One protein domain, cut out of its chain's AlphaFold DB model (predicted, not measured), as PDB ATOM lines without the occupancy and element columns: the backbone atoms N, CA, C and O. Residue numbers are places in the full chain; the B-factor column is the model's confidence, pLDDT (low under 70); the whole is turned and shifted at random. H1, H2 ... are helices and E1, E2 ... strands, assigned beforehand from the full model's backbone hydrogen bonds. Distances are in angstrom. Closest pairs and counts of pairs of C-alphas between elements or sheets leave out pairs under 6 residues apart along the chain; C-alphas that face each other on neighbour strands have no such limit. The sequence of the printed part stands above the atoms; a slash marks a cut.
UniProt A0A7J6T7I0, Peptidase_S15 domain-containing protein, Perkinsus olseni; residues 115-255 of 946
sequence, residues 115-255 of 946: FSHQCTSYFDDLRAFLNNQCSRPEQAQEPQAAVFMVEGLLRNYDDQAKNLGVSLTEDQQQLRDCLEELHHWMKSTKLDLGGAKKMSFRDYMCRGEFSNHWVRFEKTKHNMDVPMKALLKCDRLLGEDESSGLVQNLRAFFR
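Overview. This is residues 115 to 255 of the 946 residues of the protein "Peptidase_S15 domain-containing protein" of Perkinsus olseni (UniProt A0A7J6T7I0). Four helices make the body: H5 packs on both H1 and H3, each at a shallow tilt, and H2 crosses steeply from H1 to H3 on the side away from H5. The short helix H4 and a small hairpin of E1 and E2 are at one end of H3; beyond the other end of the body the chain reaches out through residues 242 to 248 to H6, which packs on no other helix. The printed part has 141 residues with six named helices and two named strands, in the order H1 H2 H3 E1 E2 H4 H5 H6; the sheet E1 - E2 is antiparallel, and the class is mostly helix. The whole is only just compact, close to loose, with a radius of gyration of the C-alphas of 17.0 A, and elongated, with spans of 57 by 36 by 25 A.

Along the chain. H1, residues 115 to 131, begins at C-alpha 115 (-50.278, 53.378, 4.109) and is 23.8 A long. H2, residues 143 to 162, measures 29.3 A, and H3, residues 170 to 188, 26.8 A. Strands E1, residues 190 to 192, and E2, residues 198 to 200, lead to H4, residues 201 to 207, which starts at C-alpha 201 (-43.349, 38.302, 21.532). H5, residues 225 to 238, is 19.7 A long. H6, residues 246 to 254, ends at C-alpha 254 (-65.041, 53.577, -6.338).

Arrangement. H1 touches H2, residues 143 to 149 alone, at a steep tilt of 48 degrees; the closest C-alphas are those of Tyr 122 and Ala 146, 4.8 A apart. H2 touches H3 at a steep tilt of 51 degrees, closest at the C-alphas of Val 150 and Leu 179, 6.0 A. H5 touches H3 at a shallow tilt of 29 degrees, opposite ways, with the C-alphas of Cys 178 and Ala 230 closest at 5.3 A. H5 also touches H1 at a shallow tilt of 20 degrees, opposite ways, closest at the C-alphas of Ser 116 and Leu 238, 5.3 A. H1 and H3 are apart, as are H2 and H5. H4 is about perpendicular to H3, at 81 degrees, and touches its residues 186 to 188 alone; the closest C-alphas are those of Met 186 and Arg 202, 5.0 A. H4 also touches H2, closest at the C-alphas of Gln 144 and Met 205, 5.0 A. E1 and E2 form an antiparallel hairpin, with N 191 and O 199 within hydrogen-bond range at 2.8 A. In H1, H3, H4, H5 and H6 every O i to N i+4 pair is within hydrogen-bond range; in H2 15 of 16 are.

Size, cuts and confidence. The two C-alphas farthest apart, those of Ala 196 and Leu 246, are 58.8 A apart. The printed part has no cut. The links from H1 to H2 and from H4 to H5 are long; in the second, residues 216 to 217 pair antiparallel with residues 191 to 192 of E1. Residues 242 to 248, of which 246 to 248 belong to H6, stand free. The mean pLDDT of the printed part is 88.7, and it is under 70 at residues 134 to 138, 196, 211 to 214 and 219 to 222.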
ATOM      1  N   PHE A 115     -50.177  54.233   2.922       95.25
ATOM      2  CA  PHE A 115     -50.278  53.378   4.109       95.25
ATOM      3  C   PHE A 115     -50.120  51.907   3.779       95.25
ATOM      4  O   PHE A 115     -49.503  51.186   4.559       95.25
ATOM      5  N   SER A 116     -50.657  51.454   2.648       95.44
ATOM      6  CA  SER A 116     -50.533  50.060   2.235       95.44
ATOM      7  C   SER A 116     -49.069  49.714   2.003       95.44
ATOM      8  O   SER A 116     -48.613  48.730   2.571       95.44
ATOM      9  N   HIS A 117     -48.310  50.569   1.306       94.62
ATOM     10  CA  HIS A 117     -46.870  50.387   1.103       94.62
ATOM     11  C   HIS A 117     -46.076  50.372   2.422       94.62
ATOM     12  O   HIS A 117     -45.205  49.527   2.623       94.62
ATOM     13  N   GLN A 118     -46.374  51.283   3.355       94.25
ATOM     14  CA  GLN A 118     -45.726  51.279   4.674       94.25
ATOM     15  C   GLN A 118     -46.065  50.011   5.471       94.25
ATOM     16  O   GLN A 118     -45.183  49.385   6.057       94.25
ATOM     17  N   CYS A 119     -47.336  49.602   5.475       95.50
ATOM     18  CA  CYS A 119     -47.788  48.406   6.178       95.50
ATOM     19  C   CYS A 119     -47.157  47.137   5.605       95.50
ATOM     20  O   CYS A 119     -46.660  46.322   6.377       95.50
ATOM     21  N   THR A 120     -47.147  46.971   4.278       95.00
ATOM     22  CA  THR A 120     -46.547  45.799   3.627       95.00
ATOM     23  C   THR A 120     -45.044  45.740   3.873       95.00
ATOM     24  O   THR A 120     -44.551  44.678   4.236       95.00
ATOM     25  N   SER A 121     -44.334  46.875   3.816       94.12
ATOM     26  CA  SER A 121     -42.909  46.938   4.170       94.12
ATOM     27  C   SER A 121     -42.651  46.442   5.598       94.12
ATOM     28  O   SER A 121     -41.800  45.580   5.813       94.12
ATOM     29  N   TYR A 122     -43.421  46.915   6.585       95.06
ATOM     30  CA  TYR A 122     -43.271  46.451   7.969       95.06
ATOM     31  C   TYR A 122     -43.690  44.985   8.155       95.06
ATOM     32  O   TYR A 122     -43.111  44.263   8.970       95.06
ATOM     33  N   PHE A 123     -44.691  44.511   7.412       95.12
ATOM     34  CA  PHE A 123     -45.109  43.109   7.439       95.12
ATOM     35  C   PHE A 123     -44.078  42.180   6.804       95.12
ATOM     36  O   PHE A 123     -43.890  41.073   7.312       95.12
ATOM     37  N   ASP A 124     -43.369  42.628   5.771       92.69
ATOM     38  CA  ASP A 124     -42.251  41.905   5.175       92.69
ATOM     39  C   ASP A 124     -41.046  41.841   6.116       92.69
ATOM     40  O   ASP A 124     -40.470  40.763   6.279       92.69
ATOM     41  N   ASP A 125     -40.730  42.923   6.832       91.56
ATOM     42  CA  ASP A 125     -39.698  42.913   7.875       91.56
ATOM     43  C   ASP A 125     -40.042  41.938   9.007       91.56
ATOM     44  O   ASP A 125     -39.214  41.119   9.425       91.56
ATOM     45  N   LEU A 126     -41.293  41.966   9.480       93.75
ATOM     46  CA  LEU A 126     -41.769  41.027  10.492       93.75
ATOM     47  C   LEU A 126     -41.728  39.586   9.970       93.75
ATOM     48  O   LEU A 126     -41.289  38.679  10.676       93.75
ATOM     49  N   ARG A 127     -42.132  39.355   8.720       93.56
ATOM     50  CA  ARG A 127     -42.071  38.045   8.065       93.56
ATOM     51  C   ARG A 127     -40.638  37.538   7.944       93.56
ATOM     52  O   ARG A 127     -40.383  36.378   8.267       93.56
ATOM     53  N   ALA A 128     -39.705  38.378   7.504       90.44
ATOM     54  CA  ALA A 128     -38.289  38.047   7.403       90.44
ATOM     55  C   ALA A 128     -37.712  37.693   8.781       90.44
ATOM     56  O   ALA A 128     -37.036  36.670   8.933       90.44
ATOM     57  N   PHE A 129     -38.062  38.474   9.805       89.88
ATOM     58  CA  PHE A 129     -37.684  38.212  11.190       89.88
ATOM     59  C   PHE A 129     -38.204  36.854  11.700       89.88
ATOM     60  O   PHE A 129     -37.451  36.080  12.304       89.88
ATOM     61  N   LEU A 130     -39.470  36.529  11.414       91.00
ATOM     62  CA  LEU A 130     -40.096  35.256  11.788       91.00
ATOM     63  C   LEU A 130     -39.521  34.060  11.009       91.00
ATOM     64  O   LEU A 130     -39.240  33.019  11.608       91.00
ATOM     65  N   ASN A 131     -39.284  34.205   9.701       90.12
ATOM     66  CA  ASN A 131     -38.696  33.168   8.843       90.12
ATOM     67  C   ASN A 131     -37.268  32.811   9.261       90.12
ATOM     68  O   ASN A 131     -36.890  31.639   9.267       90.12
ATOM     69  N   ASN A 132     -36.494  33.808   9.693       85.88
ATOM     70  CA  ASN A 132     -35.160  33.604  10.246       85.88
ATOM     71  C   ASN A 132     -35.182  33.026  11.673       85.88
ATOM     72  O   ASN A 132     -34.140  32.989  12.328       85.88
ATOM     73  N   GLN A 133     -36.340  32.586  12.182       76.56
ATOM     74  CA  GLN A 133     -36.527  32.042  13.533       76.56
ATOM     75  C   GLN A 133     -35.924  32.934  14.629       76.56
ATOM     76  O   GLN A 133     -35.373  32.427  15.606       76.56
ATOM     77  N   CYS A 134     -35.964  34.259  14.446       69.19
ATOM     78  CA  CYS A 134     -35.342  35.233  15.350       69.19
ATOM     79  C   CYS A 134     -33.819  35.062  15.545       69.19
ATOM     80  O   CYS A 134     -33.252  35.618  16.481       69.19
ATOM     81  N   SER A 135     -33.138  34.297  14.683       65.56
ATOM     82  CA  SER A 135     -31.718  33.954  14.856       65.56
ATOM     83  C   SER A 135     -30.742  34.985  14.277       65.56
ATOM     84  O   SER A 135     -29.549  34.913  14.560       65.56
ATOM     85  N   ARG A 136     -31.233  35.958  13.494       68.31
ATOM     86  CA  ARG A 136     -30.449  37.067  12.918       68.31
ATOM     87  C   ARG A 136     -31.229  38.389  12.968       68.31
ATOM     88  O   ARG A 136     -31.708  38.838  11.927       68.31
ATOM     89  N   PRO A 137     -31.394  39.002  14.155       63.62
ATOM     90  CA  PRO A 137     -32.112  40.271  14.295       63.62
ATOM     91  C   PRO A 137     -31.494  41.395  13.450       63.62
ATOM     92  O   PRO A 137     -32.228  42.223  12.939       63.62
ATOM     93  N   GLU A 138     -30.179  41.356  13.211       69.50
ATOM     94  CA  GLU A 138     -29.442  42.345  12.405       69.50
ATOM     95  C   GLU A 138     -29.909  42.464  10.942       69.50
ATOM     96  O   GLU A 138     -29.561  43.426  10.266       69.50
ATOM     97  N   GLN A 139     -30.657  41.484  10.420       71.00
ATOM     98  CA  GLN A 139     -31.130  41.497   9.031       71.00
ATOM     99  C   GLN A 139     -32.495  42.173   8.844       71.00
ATOM    100  O   GLN A 139     -32.846  42.472   7.708       71.00
ATOM    101  N   ALA A 140     -33.260  42.393   9.915       71.50
ATOM    102  CA  ALA A 140     -34.518  43.133   9.854       71.50
ATOM    103  C   ALA A 140     -34.247  44.561  10.333       71.50
ATOM    104  O   ALA A 140     -33.714  44.731  11.428       71.50
ATOM    105  N   GLN A 141     -34.578  45.571   9.524       75.12
ATOM    106  CA  GLN A 141     -34.240  46.953   9.867       75.12
ATOM    107  C   GLN A 141     -34.994  47.407  11.122       75.12
ATOM    108  O   GLN A 141     -34.347  47.883  12.052       75.12
ATOM    109  N   GLU A 142     -36.316  47.188  11.210       85.00
ATOM    110  CA  GLU A 142     -37.121  47.625  12.366       85.00
ATOM    111  C   GLU A 142     -38.393  46.779  12.608       85.00
ATOM    112  O   GLU A 142     -39.520  47.271  12.505       85.00
ATOM    113  N   PRO A 143     -38.287  45.498  13.001       84.88
ATOM    114  CA  PRO A 143     -39.465  44.641  13.148       84.88
ATOM    115  C   PRO A 143     -40.413  45.098  14.286       84.88
ATOM    116  O   PRO A 143     -41.581  44.703  14.320       84.88
ATOM    117  N   GLN A 144     -39.957  45.957  15.210       90.69
ATOM    118  CA  GLN A 144     -40.803  46.622  16.210       90.69
ATOM    119  C   GLN A 144     -41.849  47.560  15.592       90.69
ATOM    120  O   GLN A 144     -42.955  47.667  16.130       90.69
ATOM    121  N   ALA A 145     -41.543  48.189  14.452       93.38
ATOM    122  CA  ALA A 145     -42.460  49.092  13.766       93.38
ATOM    123  C   ALA A 145     -43.734  48.358  13.325       93.38
ATOM    124  O   ALA A 145     -44.835  48.886  13.470       93.38
ATOM    125  N   ALA A 146     -43.612  47.088  12.919       94.06
ATOM    126  CA  ALA A 146     -44.752  46.240  12.574       94.06
ATOM    127  C   ALA A 146     -45.705  46.013  13.756       94.06
ATOM    128  O   ALA A 146     -46.921  46.036  13.584       94.06
ATOM    129  N   VAL A 147     -45.175  45.825  14.971       95.19
ATOM    130  CA  VAL A 147     -46.006  45.643  16.174       95.19
ATOM    131  C   VAL A 147     -46.785  46.920  16.479       95.19
ATOM    132  O   VAL A 147     -47.995  46.855  16.694       95.19
ATOM    133  N   PHE A 148     -46.118  48.077  16.439       95.31
ATOM    134  CA  PHE A 148     -46.779  49.368  16.638       95.31
ATOM    135  C   PHE A 148     -47.804  49.667  15.540       95.31
ATOM    136  O   PHE A 148     -48.882  50.166  15.849       95.31
ATOM    137  N   MET A 149     -47.520  49.290  14.291       96.00
ATOM    138  CA  MET A 149     -48.452  49.418  13.172       96.00
ATOM    139  C   MET A 149     -49.713  48.572  13.388       96.00
ATOM    140  O   MET A 149     -50.824  49.087  13.280       96.00
ATOM    141  N   VAL A 150     -49.573  47.292  13.763       97.06
ATOM    142  CA  VAL A 150     -50.721  46.411  14.054       97.06
ATOM    143  C   VAL A 150     -51.577  46.985  15.183       97.06
ATOM    144  O   VAL A 150     -52.800  47.042  15.062       97.06
ATOM    145  N   GLU A 151     -50.956  47.429  16.278       96.50
ATOM    146  CA  GLU A 151     -51.683  48.026  17.403       96.50
ATOM    147  C   GLU A 151     -52.368  49.344  17.030       96.50
ATOM    148  O   GLU A 151     -53.520  49.558  17.416       96.50
ATOM    149  N   GLY A 152     -51.684  50.197  16.264       95.81
ATOM    150  CA  GLY A 152     -52.210  51.466  15.770       95.81
ATOM    151  C   GLY A 152     -53.436  51.267  14.883       95.81
ATOM    152  O   GLY A 152     -54.481  51.855  15.149       95.81
ATOM    153  N   LEU A 153     -53.353  50.367  13.899       96.75
ATOM    154  CA  LEU A 153     -54.464  50.053  12.997       96.75
ATOM    155  C   LEU A 153     -55.666  49.452  13.733       96.75
ATOM    156  O   LEU A 153     -56.802  49.858  13.486       96.75
ATOM    157  N   LEU A 154     -55.437  48.514  14.659       97.75
ATOM    158  CA  LEU A 154     -56.514  47.929  15.464       97.75
ATOM    159  C   LEU A 154     -57.230  48.982  16.305       97.75
ATOM    160  O   LEU A 154     -58.460  49.023  16.322       97.75
ATOM    161  N   ARG A 155     -56.462  49.850  16.972       96.31
ATOM    162  CA  ARG A 155     -57.014  50.965  17.741       96.31
ATOM    163  C   ARG A 155     -57.810  51.912  16.843       96.31
ATOM    164  O   ARG A 155     -58.931  52.262  17.187       96.31
ATOM    165  N   ASN A 156     -57.272  52.257  15.675       96.88
ATOM    166  CA  ASN A 156     -57.923  53.146  14.719       96.88
ATOM    167  C   ASN A 156     -59.274  52.580  14.233       96.88
ATOM    168  O   ASN A 156     -60.281  53.286  14.252       96.88
ATOM    169  N   TYR A 157     -59.350  51.293  13.877       97.50
ATOM    170  CA  TYR A 157     -60.624  50.665  13.500       97.50
ATOM    171  C   TYR A 157     -61.632  50.611  14.648       97.50
ATOM    172  O   TYR A 157     -62.824  50.854  14.442       97.50
ATOM    173  N   ASP A 158     -61.163  50.306  15.855       96.25
ATOM    174  CA  ASP A 158     -62.002  50.314  17.047       96.25
ATOM    175  C   ASP A 158     -62.574  51.708  17.323       96.25
ATOM    176  O   ASP A 158     -63.758  51.828  17.632       96.25
ATOM    177  N   ASP A 159     -61.772  52.757  17.163       93.06
ATOM    178  CA  ASP A 159     -62.199  54.139  17.364       93.06
ATOM    179  C   ASP A 159     -63.141  54.622  16.254       93.06
ATOM    180  O   ASP A 159     -64.126  55.307  16.542       93.06
ATOM    181  N   GLN A 160     -62.918  54.219  15.001       95.31
ATOM    182  CA  GLN A 160     -63.874  54.458  13.916       95.31
ATOM    183  C   GLN A 160     -65.246  53.844  14.238       95.31
ATOM    184  O   GLN A 160     -66.267  54.528  14.146       95.31
ATOM    185  N   ALA A 161     -65.278  52.582  14.672       96.00
ATOM    186  CA  ALA A 161     -66.525  51.887  14.982       96.00
ATOM    187  C   ALA A 161     -67.206  52.423  16.252       96.00
ATOM    188  O   ALA A 161     -68.410  52.679  16.253       96.00
ATOM    189  N   LYS A 162     -66.446  52.598  17.341       94.75
ATOM    190  CA  LYS A 162     -66.978  52.934  18.673       94.75
ATOM    191  C   LYS A 162     -67.178  54.433  18.867       94.75
ATOM    192  O   LYS A 162     -68.233  54.836  19.351       94.75
ATOM    193  N   ASN A 163     -66.188  55.249  18.506       90.44
ATOM    194  CA  ASN A 163     -66.191  56.681  18.819       90.44
ATOM    195  C   ASN A 163     -66.808  57.512  17.692       90.44
ATOM    196  O   ASN A 163     -67.498  58.490  17.968       90.44
ATOM    197  N   LEU A 164     -66.576  57.130  16.431       92.94
ATOM    198  CA  LEU A 164     -67.133  57.839  15.272       92.94
ATOM    199  C   LEU A 164     -68.454  57.234  14.769       92.94
ATOM    200  O   LEU A 164     -69.133  57.859  13.959       92.94
ATOM    201  N   GLY A 165     -68.835  56.040  15.240       95.00
ATOM    202  CA  GLY A 165     -70.056  55.354  14.805       95.00
ATOM    203  C   GLY A 165     -70.028  54.930  13.332       95.00
ATOM    204  O   GLY A 165     -71.080  54.791  12.705       95.00
ATOM    205  N   VAL A 166     -68.833  54.761  12.759       95.38
ATOM    206  CA  VAL A 166     -68.634  54.399  11.354       95.38
ATOM    207  C   VAL A 166     -68.685  52.882  11.220       95.38
ATOM    208  O   VAL A 166     -67.915  52.163  11.851       95.38
ATOM    209  N   SER A 167     -69.577  52.376  10.368       96.81
ATOM    210  CA  SER A 167     -69.567  50.956  10.011       96.81
ATOM    211  C   SER A 167     -68.336  50.657   9.165       96.81
ATOM    212  O   SER A 167     -68.183  51.227   8.084       96.81
ATOM    213  N   LEU A 168     -67.501  49.727   9.630       96.62
ATOM    214  CA  LEU A 168     -66.382  49.223   8.844       96.62
ATOM    215  C   LEU A 168     -66.905  48.532   7.582       96.62
ATOM    216  O   LEU A 168     -67.956  47.882   7.592       96.62
ATOM    217  N   THR A 169     -66.179  48.697   6.483       96.00
ATOM    218  CA  THR A 169     -66.454  47.969   5.241       96.00
ATOM    219  C   THR A 169     -66.087  46.496   5.419       96.00
ATOM    220  O   THR A 169     -65.345  46.140   6.334       96.00
ATOM    221  N   GLU A 170     -66.574  45.619   4.539       96.31
ATOM    222  CA  GLU A 170     -66.228  44.193   4.609       96.31
ATOM    223  C   GLU A 170     -64.708  43.973   4.545       96.31
ATOM    224  O   GLU A 170     -64.163  43.216   5.340       96.31
ATOM    225  N   ASP A 171     -64.010  44.700   3.671       95.19
ATOM    226  CA  ASP A 171     -62.554  44.610   3.545       95.19
ATOM    227  C   ASP A 171     -61.819  45.145   4.783       95.19
ATOM    228  O   ASP A 171     -60.848  44.541   5.235       95.19
ATOM    229  N   GLN A 172     -62.300  46.250   5.368       96.94
ATOM    230  CA  GLN A 172     -61.761  46.789   6.622       96.94
ATOM    231  C   GLN A 172     -61.963  45.812   7.780       96.94
ATOM    232  O   GLN A 172     -61.043  45.599   8.565       96.94
ATOM    233  N   GLN A 173     -63.138  45.183   7.868       97.88
ATOM    234  CA  GLN A 173     -63.415  44.160   8.870       97.88
ATOM    235  C   GLN A 173     -62.513  42.940   8.666       97.88
ATOM    236  O   GLN A 173     -61.901  42.471   9.619       97.88
ATOM    237  N   GLN A 174     -62.359  42.465   7.426       97.56
ATOM    238  CA  GLN A 174     -61.463  41.351   7.123       97.56
ATOM    239  C   GLN A 174     -60.012  41.666   7.491       97.56
ATOM    240  O   GLN A 174     -59.337  40.790   8.035       97.56
ATOM    241  N   LEU A 175     -59.526  42.882   7.215       97.44
ATOM    242  CA  LEU A 175     -58.179  43.298   7.608       97.44
ATOM    243  C   LEU A 175     -58.055  43.378   9.133       97.44
ATOM    244  O   LEU A 175     -57.123  42.801   9.690       97.44
ATOM    245  N   ARG A 176     -59.017  44.011   9.814       97.75
ATOM    246  CA  ARG A 176     -59.092  44.082  11.281       97.75
ATOM    247  C   ARG A 176     -59.027  42.691  11.914       97.75
ATOM    248  O   ARG A 176     -58.208  42.487  12.800       97.75
ATOM    249  N   ASP A 177     -59.803  41.728  11.424       97.94
ATOM    250  CA  ASP A 177     -59.810  40.354  11.944       97.94
ATOM    251  C   ASP A 177     -58.434  39.673  11.784       97.94
ATOM    252  O   ASP A 177     -57.976  38.964  12.682       97.94
ATOM    253  N   CYS A 178     -57.733  39.913  10.666       98.00
ATOM    254  CA  CYS A 178     -56.372  39.394  10.458       98.00
ATOM    255  C   CYS A 178     -55.362  40.034  11.415       98.00
ATOM    256  O   CYS A 178     -54.496  39.350  11.964       98.00
ATOM    257  N   LEU A 179     -55.480  41.346  11.631       97.88
ATOM    258  CA  LEU A 179     -54.649  42.082  12.578       97.88
ATOM    259  C   LEU A 179     -54.917  41.631  14.022       97.88
ATOM    260  O   LEU A 179     -53.971  41.501  14.796       97.88
ATOM    261  N   GLU A 180     -56.169  41.334  14.390       98.06
ATOM    262  CA  GLU A 180     -56.532  40.795  15.708       98.06
ATOM    263  C   GLU A 180     -55.938  39.398  15.928       98.06
ATOM    264  O   GLU A 180     -55.389  39.131  17.000       98.06
ATOM    265  N   GLU A 181     -55.991  38.523  14.915       97.38
ATOM    266  CA  GLU A 181     -55.360  37.197  14.947       97.38
ATOM    267  C   GLU A 181     -53.841  37.312  15.151       97.38
ATOM    268  O   GLU A 181     -53.274  36.667  16.043       97.38
ATOM    269  N   LEU A 182     -53.188  38.193  14.385       97.06
ATOM    270  CA  LEU A 182     -51.757  38.464  14.503       97.06
ATOM    271  C   LEU A 182     -51.401  39.038  15.883       97.06
ATOM    272  O   LEU A 182     -50.470  38.564  16.535       97.06
ATOM    273  N   HIS A 183     -52.168  40.010  16.376       97.38
ATOM    274  CA  HIS A 183     -51.967  40.617  17.693       97.38
ATOM    275  C   HIS A 183     -52.134  39.615  18.836       97.38
ATOM    276  O   HIS A 183     -51.310  39.545  19.756       97.38
ATOM    277  N   HIS A 184     -53.179  38.790  18.769       96.81
ATOM    278  CA  HIS A 184     -53.412  37.729  19.741       96.81
ATOM    279  C   HIS A 184     -52.252  36.724  19.760       96.81
ATOM    280  O   HIS A 184     -51.795  36.318  20.836       96.81
ATOM    281  N   TRP A 185     -51.721  36.364  18.588       96.19
ATOM    282  CA  TRP A 185     -50.530  35.525  18.485       96.19
ATOM    283  C   TRP A 185     -49.301  36.187  19.127       96.19
ATOM    284  O   TRP A 185     -48.624  35.547  19.935       96.19
ATOM    285  N   MET A 186     -49.046  37.474  18.859       95.75
ATOM    286  CA  MET A 186     -47.908  38.207  19.439       95.75
ATOM    287  C   MET A 186     -47.985  38.305  20.972       95.75
ATOM    288  O   MET A 186     -46.963  38.226  21.657       95.75
ATOM    289  N   LYS A 187     -49.191  38.444  21.536       95.94
ATOM    290  CA  LYS A 187     -49.414  38.478  22.994       95.94
ATOM    291  C   LYS A 187     -49.307  37.104  23.658       95.94
ATOM    292  O   LYS A 187     -48.818  37.000  24.782       95.94
ATOM    293  N   SER A 188     -49.792  36.055  22.997       94.94
ATOM    294  CA  SER A 188     -49.836  34.696  23.561       94.94
ATOM    295  C   SER A 188     -48.522  33.925  23.403       94.94
ATOM    296  O   SER A 188     -48.223  33.047  24.218       94.94
ATOM    297  N   THR A 189     -47.725  34.256  22.387       93.81
ATOM    298  CA  THR A 189     -46.449  33.594  22.102       93.81
ATOM    299  C   THR A 189     -45.378  34.051  23.075       93.81
ATOM    300  O   THR A 189     -45.070  35.238  23.143       93.81
ATOM    301  N   LYS A 190     -44.802  33.109  23.834       93.12
ATOM    302  CA  LYS A 190     -43.733  33.393  24.798       93.12
ATOM    303  C   LYS A 190     -42.363  33.089  24.203       93.12
ATOM    304  O   LYS A 190     -42.147  32.038  23.598       93.12
ATOM    305  N   LEU A 191     -41.437  34.009  24.428       90.62
ATOM    306  CA  LEU A 191     -40.032  33.903  24.068       90.62
ATOM    307  C   LEU A 191     -39.207  33.577  25.315       90.62
ATOM    308  O   LEU A 191     -39.407  34.172  26.380       90.62
ATOM    309  N   ASP A 192     -38.295  32.618  25.176       89.56
ATOM    310  CA  ASP A 192     -37.282  32.284  26.173       89.56
ATOM    311  C   ASP A 192     -35.989  33.042  25.844       89.56
ATOM    312  O   ASP A 192     -35.390  32.836  24.787       89.56
ATOM    313  N   LEU A 193     -35.582  33.930  26.756       87.56
ATOM    314  CA  LEU A 193     -34.382  34.762  26.634       87.56
ATOM    315  C   LEU A 193     -33.154  34.174  27.353       87.56
ATOM    316  O   LEU A 193     -32.186  34.889  27.599       87.56
ATOM    317  N   GLY A 194     -33.176  32.890  27.727       79.44
ATOM    318  CA  GLY A 194     -31.984  32.203  28.238       79.44
ATOM    319  C   GLY A 194     -31.630  32.492  29.704       79.44
ATOM    320  O   GLY A 194     -30.457  32.441  30.066       79.44
ATOM    321  N   GLY A 195     -32.616  32.765  30.569       72.88
ATOM    322  CA  GLY A 195     -32.352  33.137  31.971       72.88
ATOM    323  C   GLY A 195     -33.580  33.242  32.885       72.88
ATOM    324  O   GLY A 195     -33.715  34.212  33.619       72.88
ATOM    325  N   ALA A 196     -34.503  32.275  32.829       68.38
ATOM    326  CA  ALA A 196     -35.767  32.209  33.595       68.38
ATOM    327  C   ALA A 196     -36.832  33.291  33.290       68.38
ATOM    328  O   ALA A 196     -38.000  33.105  33.642       68.38
ATOM    329  N   LYS A 197     -36.494  34.382  32.593       84.81
ATOM    330  CA  LYS A 197     -37.467  35.408  32.194       84.81
ATOM    331  C   LYS A 197     -38.099  35.070  30.842       84.81
ATOM    332  O   LYS A 197     -37.483  35.249  29.796       84.81
ATOM    333  N   LYS A 198     -39.352  34.615  30.878       90.81
ATOM    334  CA  LYS A 198     -40.218  34.519  29.696       90.81
ATOM    335  C   LYS A 198     -40.933  35.849  29.480       90.81
ATOM    336  O   LYS A 198     -41.430  36.432  30.443       90.81
ATOM    337  N   MET A 199     -41.036  36.298  28.238       93.62
ATOM    338  CA  MET A 199     -41.855  37.459  27.868       93.62
ATOM    339  C   MET A 199     -42.670  37.167  26.615       93.62
ATOM    340  O   MET A 199     -42.338  36.238  25.881       93.62
ATOM    341  N   SER A 200     -43.758  37.906  26.394       95.12
ATOM    342  CA  SER A 200     -44.510  37.768  25.148       95.12
ATOM    343  C   SER A 200     -43.683  38.282  23.964       95.12
ATOM    344  O   SER A 200     -42.800  39.124  24.148       95.12
ATOM    345  N   PHE A 201     -43.966  37.794  22.756       93.69
ATOM    346  CA  PHE A 201     -43.349  38.302  21.532       93.69
ATOM    347  C   PHE A 201     -43.572  39.812  21.414       93.69
ATOM    348  O   PHE A 201     -42.622  40.558  21.216       93.69
ATOM    349  N   ARG A 202     -44.798  40.279  21.666       95.69
ATOM    350  CA  ARG A 202     -45.129  41.707  21.708       95.69
ATOM    351  C   ARG A 202     -44.232  42.491  22.677       95.69
ATOM    352  O   ARG A 202     -43.615  43.470  22.278       95.69
ATOM    353  N   ASP A 203     -44.133  42.058  23.935       94.94
ATOM    354  CA  ASP A 203     -43.346  42.778  24.948       94.94
ATOM    355  C   ASP A 203     -41.843  42.747  24.660       94.94
ATOM    356  O   ASP A 203     -41.130  43.664  25.061       94.94
ATOM    357  N   TYR A 204     -41.360  41.701  23.986       92.38
ATOM    358  CA  TYR A 204     -39.990  41.637  23.490       92.38
ATOM    359  C   TYR A 204     -39.746  42.695  22.412       92.38
ATOM    360  O   TYR A 204     -38.817  43.488  22.538       92.38
ATOM    361  N   MET A 205     -40.624  42.767  21.411       92.50
ATOM    362  CA  MET A 205     -40.515  43.729  20.312       92.50
ATOM    363  C   MET A 205     -40.613  45.180  20.797       92.50
ATOM    364  O   MET A 205     -39.819  46.021  20.390       92.50
ATOM    365  N   CYS A 206     -41.523  45.471  21.733       92.31
ATOM    366  CA  CYS A 206     -41.671  46.816  22.294       92.31
ATOM    367  C   CYS A 206     -40.470  47.278  23.137       92.31
ATOM    368  O   CYS A 206     -40.348  48.472  23.389       92.31
ATOM    369  N   ARG A 207     -39.600  46.371  23.607       90.69
ATOM    370  CA  ARG A 207     -38.396  46.761  24.362       90.69
ATOM    371  C   ARG A 207     -37.296  47.319  23.465       90.69
ATOM    372  O   ARG A 207     -36.447  48.034  23.976       90.69
ATOM    373  N   GLY A 208     -37.264  46.962  22.177       83.56
ATOM    374  CA  GLY A 208     -36.195  47.362  21.250       83.56
ATOM    375  C   GLY A 208     -34.793  46.842  21.611       83.56
ATOM    376  O   GLY A 208     -33.824  47.134  20.918       83.56
ATOM    377  N   GLU A 209     -34.653  46.057  22.680       78.81
ATOM    378  CA  GLU A 209     -33.381  45.510  23.153       78.81
ATOM    379  C   GLU A 209     -33.031  44.224  22.384       78.81
ATOM    380  O   GLU A 209     -32.995  43.130  22.957       78.81
ATOM    381  N   PHE A 210     -32.737  44.341  21.085       75.56
ATOM    382  CA  PHE A 210     -32.210  43.242  20.256       75.56
ATOM    383  C   PHE A 210     -30.732  42.965  20.578       75.56
ATOM    384  O   PHE A 210     -29.855  43.007  19.720       75.56
ATOM    385  N   SER A 211     -30.417  42.743  21.852       61.16
ATOM    386  CA  SER A 211     -29.070  42.348  22.271       61.16
ATOM    387  C   SER A 211     -28.769  40.905  21.836       61.16
ATOM    388  O   SER A 211     -29.694  40.132  21.608       61.16
ATOM    389  N   ASN A 212     -27.480  40.536  21.764       63.34
ATOM    390  CA  ASN A 212     -26.899  39.253  21.296       63.34
ATOM    391  C   ASN A 212     -27.411  37.951  21.968       63.34
ATOM    392  O   ASN A 212     -26.781  36.895  21.872       63.34
ATOM    393  N   HIS A 213     -28.515  38.003  22.705       66.94
ATOM    394  CA  HIS A 213     -29.127  36.864  23.354       66.94
ATOM    395  C   HIS A 213     -29.898  36.040  22.325       66.94
ATOM    396  O   HIS A 213     -30.759  36.535  21.603       66.94
ATOM    397  N   TRP A 214     -29.595  34.746  22.279       69.12
ATOM    398  CA  TRP A 214     -30.320  33.788  21.457       69.12
ATOM    399  C   TRP A 214     -31.760  33.679  21.953       69.12
ATOM    400  O   TRP A 214     -32.034  33.006  22.946       69.12
ATOM    401  N   VAL A 215     -32.682  34.327  21.250       80.00
ATOM    402  CA  VAL A 215     -34.113  34.204  21.509       80.00
ATOM    403  C   VAL A 215     -34.591  32.869  20.958       80.00
ATOM    404  O   VAL A 215     -34.386  32.562  19.783       80.00
ATOM    405  N   ARG A 216     -35.238  32.053  21.791       84.00
ATOM    406  CA  ARG A 216     -35.909  30.834  21.324       84.00
ATOM    407  C   ARG A 216     -37.396  30.909  21.606       84.00
ATOM    408  O   ARG A 216     -37.814  31.190  22.727       84.00
ATOM    409  N   PHE A 217     -38.197  30.580  20.599       86.06
ATOM    410  CA  PHE A 217     -39.605  30.269  20.816       86.06
ATOM    411  C   PHE A 217     -39.726  29.077  21.771       86.06
ATOM    412  O   PHE A 217     -38.967  28.105  21.679       86.06
ATOM    413  N   GLU A 218     -40.684  29.143  22.694       85.69
ATOM    414  CA  GLU A 218     -40.959  28.037  23.606       85.69
ATOM    415  C   GLU A 218     -41.353  26.780  22.796       85.69
ATOM    416  O   GLU A 218     -42.392  26.743  22.136       85.69
ATOM    417  N   LYS A 219     -40.482  25.753  22.829       68.50
ATOM    418  CA  LYS A 219     -40.391  24.612  21.885       68.50
ATOM    419  C   LYS A 219     -41.659  23.772  21.656       68.50
ATOM    420  O   LYS A 219     -41.628  22.880  20.816       68.50
ATOM    421  N   THR A 220     -42.746  23.979  22.397       55.78
ATOM    422  CA  THR A 220     -43.824  22.982  22.501       55.78
ATOM    423  C   THR A 220     -45.222  23.441  22.091       55.78
ATOM    424  O   THR A 220     -46.123  22.609  22.146       55.78
ATOM    425  N   LYS A 221     -45.465  24.700  21.680       61.28
ATOM    426  CA  LYS A 221     -46.859  25.147  21.420       61.28
ATOM    427  C   LYS A 221     -47.125  26.153  20.298       61.28
ATOM    428  O   LYS A 221     -48.295  26.410  20.030       61.28
ATOM    429  N   HIS A 222     -46.121  26.723  19.644       68.38
ATOM    430  CA  HIS A 222     -46.372  27.874  18.774       68.38
ATOM    431  C   HIS A 222     -46.346  27.482  17.297       68.38
ATOM    432  O   HIS A 222     -45.295  27.189  16.736       68.38
ATOM    433  N   ASN A 223     -47.535  27.448  16.687       85.38
ATOM    434  CA  ASN A 223     -47.695  27.235  15.257       85.38
ATOM    435  C   ASN A 223     -47.344  28.532  14.506       85.38
ATOM    436  O   ASN A 223     -48.123  29.487  14.535       85.38
ATOM    437  N   MET A 224     -46.181  28.560  13.850       90.25
ATOM    438  CA  MET A 224     -45.751  29.696  13.026       90.25
ATOM    439  C   MET A 224     -46.630  29.914  11.789       90.25
ATOM    440  O   MET A 224     -46.614  31.005  11.223       90.25
ATOM    441  N   ASP A 225     -47.447  28.932  11.408       92.69
ATOM    442  CA  ASP A 225     -48.370  29.063  10.281       92.69
ATOM    443  C   ASP A 225     -49.433  30.137  10.538       92.69
ATOM    444  O   ASP A 225     -49.897  30.769   9.595       92.69
ATOM    445  N   VAL A 226     -49.810  30.365  11.805       93.94
ATOM    446  CA  VAL A 226     -50.842  31.343  12.189       93.94
ATOM    447  C   VAL A 226     -50.434  32.775  11.807       93.94
ATOM    448  O   VAL A 226     -51.098  33.359  10.949       93.94
ATOM    449  N   PRO A 227     -49.339  33.351  12.349       95.12
ATOM    450  CA  PRO A 227     -48.935  34.712  11.997       95.12
ATOM    451  C   PRO A 227     -48.543  34.827  10.521       95.12
ATOM    452  O   PRO A 227     -48.834  35.843   9.901       95.12
ATOM    453  N   MET A 228     -47.950  33.788   9.923       95.56
ATOM    454  CA  MET A 228     -47.579  33.807   8.505       95.56
ATOM    455  C   MET A 228     -48.805  33.867   7.593       95.56
ATOM    456  O   MET A 228     -48.828  34.643   6.640       95.56
ATOM    457  N   LYS A 229     -49.854  33.095   7.897       96.56
ATOM    458  CA  LYS A 229     -51.122  33.134   7.162       96.56
ATOM    459  C   LYS A 229     -51.844  34.467   7.352       96.56
ATOM    460  O   LYS A 229     -52.386  34.983   6.376       96.56
ATOM    461  N   ALA A 230     -51.833  35.019   8.568       96.56
ATOM    462  CA  ALA A 230     -52.397  36.336   8.846       96.56
ATOM    463  C   ALA A 230     -51.670  37.429   8.042       96.56
ATOM    464  O   ALA A 230     -52.324  38.168   7.314       96.56
ATOM    465  N   LEU A 231     -50.330  37.456   8.066       95.94
ATOM    466  CA  LEU A 231     -49.513  38.406   7.298       95.94
ATOM    467  C   LEU A 231     -49.745  38.282   5.787       95.94
ATOM    468  O   LEU A 231     -49.965  39.285   5.121       95.94
ATOM    469  N   LEU A 232     -49.762  37.064   5.234       95.31
ATOM    470  CA  LEU A 232     -50.044  36.851   3.805       95.31
ATOM    471  C   LEU A 232     -51.462  37.286   3.410       95.31
ATOM    472  O   LEU A 232     -51.703  37.671   2.265       95.31
ATOM    473  N   LYS A 233     -52.425  37.187   4.334       96.56
ATOM    474  CA  LYS A 233     -53.788  37.667   4.105       96.56
ATOM    475  C   LYS A 233     -53.858  39.192   4.189       96.56
ATOM    476  O   LYS A 233     -54.531  39.775   3.344       96.56
ATOM    477  N   CYS A 234     -53.144  39.823   5.124       96.19
ATOM    478  CA  CYS A 234     -52.987  41.278   5.169       96.19
ATOM    479  C   CYS A 234     -52.388  41.805   3.862       96.19
ATOM    480  O   CYS A 234     -52.995  42.669   3.241       96.19
ATOM    481  N   ASP A 235     -51.288  41.221   3.382       94.94
ATOM    482  CA  ASP A 235     -50.665  41.619   2.112       94.94
ATOM    483  C   ASP A 235     -51.602  41.454   0.923       94.94
ATOM    484  O   ASP A 235     -51.594  42.270   0.017       94.94
ATOM    485  N   ARG A 236     -52.442  40.415   0.908       94.75
ATOM    486  CA  ARG A 236     -53.431  40.246  -0.164       94.75
ATOM    487  C   ARG A 236     -54.527  41.310  -0.123       94.75
ATOM    488  O   ARG A 236     -55.064  41.658  -1.165       94.75
ATOM    489  N   LEU A 237     -54.912  41.755   1.071       94.69
ATOM    490  CA  LEU A 237     -55.935  42.787   1.243       94.69
ATOM    491  C   LEU A 237     -55.382  44.182   0.932       94.69
ATOM    492  O   LEU A 237     -56.109  44.997   0.379       94.69
ATOM    493  N   LEU A 238     -54.125  44.440   1.296       94.19
ATOM    494  CA  LEU A 238     -53.436  45.719   1.095       94.19
ATOM    495  C   LEU A 238     -52.759  45.836  -0.271       94.19
ATOM    496  O   LEU A 238     -52.549  46.940  -0.759       94.19
ATOM    497  N   GLY A 239     -52.388  44.707  -0.864       88.56
ATOM    498  CA  GLY A 239     -51.720  44.645  -2.149       88.56
ATOM    499  C   GLY A 239     -52.625  45.175  -3.246       88.56
ATOM    500  O   GLY A 239     -53.806  44.826  -3.331       88.56
ATOM    501  N   GLU A 240     -52.054  46.016  -4.098       73.69
ATOM    502  CA  GLU A 240     -52.743  46.457  -5.294       73.69
ATOM    503  C   GLU A 240     -52.968  45.253  -6.207       73.69
ATOM    504  O   GLU A 240     -52.059  44.474  -6.497       73.69
ATOM    505  N   ASP A 241     -54.207  45.091  -6.666       72.25
ATOM    506  CA  ASP A 241     -54.500  44.193  -7.772       72.25
ATOM    507  C   ASP A 241     -53.746  44.760  -8.993       72.25
ATOM    508  O   ASP A 241     -54.265  45.641  -9.678       72.25
ATOM    509  N   GLU A 242     -52.535  44.256  -9.288       73.56
ATOM    510  CA  GLU A 242     -51.668  44.658 -10.428       73.56
ATOM    511  C   GLU A 242     -52.351  44.528 -11.807       73.56
ATOM    512  O   GLU A 242     -51.776  44.772 -12.870       73.56
ATOM    513  N   SER A 243     -53.610  44.111 -11.821       72.75
ATOM    514  CA  SER A 243     -54.461  44.062 -12.986       72.75
ATOM    515  C   SER A 243     -54.583  45.437 -13.665       72.75
ATOM    516  O   SER A 243     -55.309  46.331 -13.239       72.75
ATOM    517  N   SER A 244     -53.895  45.586 -14.796       74.69
ATOM    518  CA  SER A 244     -53.773  46.827 -15.571       74.69
ATOM    519  C   SER A 244     -55.030  47.197 -16.388       74.69
ATOM    520  O   SER A 244     -54.932  47.692 -17.515       74.69
ATOM    521  N   GLY A 245     -56.231  46.902 -15.885       89.06
ATOM    522  CA  GLY A 245     -57.491  47.099 -16.599       89.06
ATOM    523  C   GLY A 245     -58.185  48.415 -16.243       89.06
ATOM    524  O   GLY A 245     -58.420  48.697 -15.076       89.06
ATOM    525  N   LEU A 246     -58.652  49.179 -17.242       87.50
ATOM    526  CA  LEU A 246     -59.430  50.413 -17.016       87.50
ATOM    527  C   LEU A 246     -60.679  50.179 -16.141       87.50
ATOM    528  O   LEU A 246     -61.007  51.002 -15.292       87.50
ATOM    529  N   VAL A 247     -61.361  49.041 -16.318       88.75
ATOM    530  CA  VAL A 247     -62.533  48.662 -15.506       88.75
ATOM    531  C   VAL A 247     -62.143  48.363 -14.057       88.75
ATOM    532  O   VAL A 247     -62.893  48.709 -13.147       88.75
ATOM    533  N   GLN A 248     -60.979  47.749 -13.835       85.81
ATOM    534  CA  GLN A 248     -60.449  47.496 -12.495       85.81
ATOM    535  C   GLN A 248     -60.006  48.790 -11.827       85.81
ATOM    536  O   GLN A 248     -60.418  49.016 -10.699       85.81
ATOM    537  N   ASN A 249     -59.323  49.689 -12.538       85.88
ATOM    538  CA  ASN A 249     -58.953  51.005 -12.012       85.88
ATOM    539  C   ASN A 249     -60.189  51.818 -11.609       85.88
ATOM    540  O   ASN A 249     -60.226  52.399 -10.527       85.88
ATOM    541  N   LEU A 250     -61.246  51.814 -12.433       88.50
ATOM    542  CA  LEU A 250     -62.515  52.449 -12.071       88.50
ATOM    543  C   LEU A 250     -63.167  51.767 -10.862       88.50
ATOM    544  O   LEU A 250     -63.630  52.448  -9.951       88.50
ATOM    545  N   ARG A 251     -63.199  50.430 -10.821       89.31
ATOM    546  CA  ARG A 251     -63.750  49.692  -9.676       89.31
ATOM    547  C   ARG A 251     -62.963  49.979  -8.393       89.31
ATOM    548  O   ARG A 251     -63.596  50.201  -7.370       89.31
ATOM    549  N   ALA A 252     -61.633  50.002  -8.452       86.25
ATOM    550  CA  ALA A 252     -60.744  50.311  -7.337       86.25
ATOM    551  C   ALA A 252     -60.946  51.750  -6.849       86.25
ATOM    552  O   ALA A 252     -61.084  51.976  -5.653       86.25
ATOM    553  N   PHE A 253     -61.097  52.705  -7.770       89.12
ATOM    554  CA  PHE A 253     -61.380  54.100  -7.442       89.12
ATOM    555  C   PHE A 253     -62.705  54.288  -6.678       89.12
ATOM    556  O   PHE A 253     -62.792  55.104  -5.761       89.12
ATOM    557  N   PHE A 254     -63.750  53.532  -7.037       91.19
ATOM    558  CA  PHE A 254     -65.041  53.577  -6.338       91.19
ATOM    559  C   PHE A 254     -65.128  52.636  -5.128       91.19
ATOM    560  O   PHE A 254     -66.084  52.747  -4.352       91.19
ATOM    561  N   ARG A 255     -64.164  51.724  -4.951       89.50
ATOM    562  CA  ARG A 255     -64.102  50.848  -3.781       89.50
ATOM    563  C   ARG A 255     -63.802  51.711  -2.549       89.50
ATOM    564  O   ARG A 255     -62.929  52.576  -2.603       89.50
TER     565      ARG A 255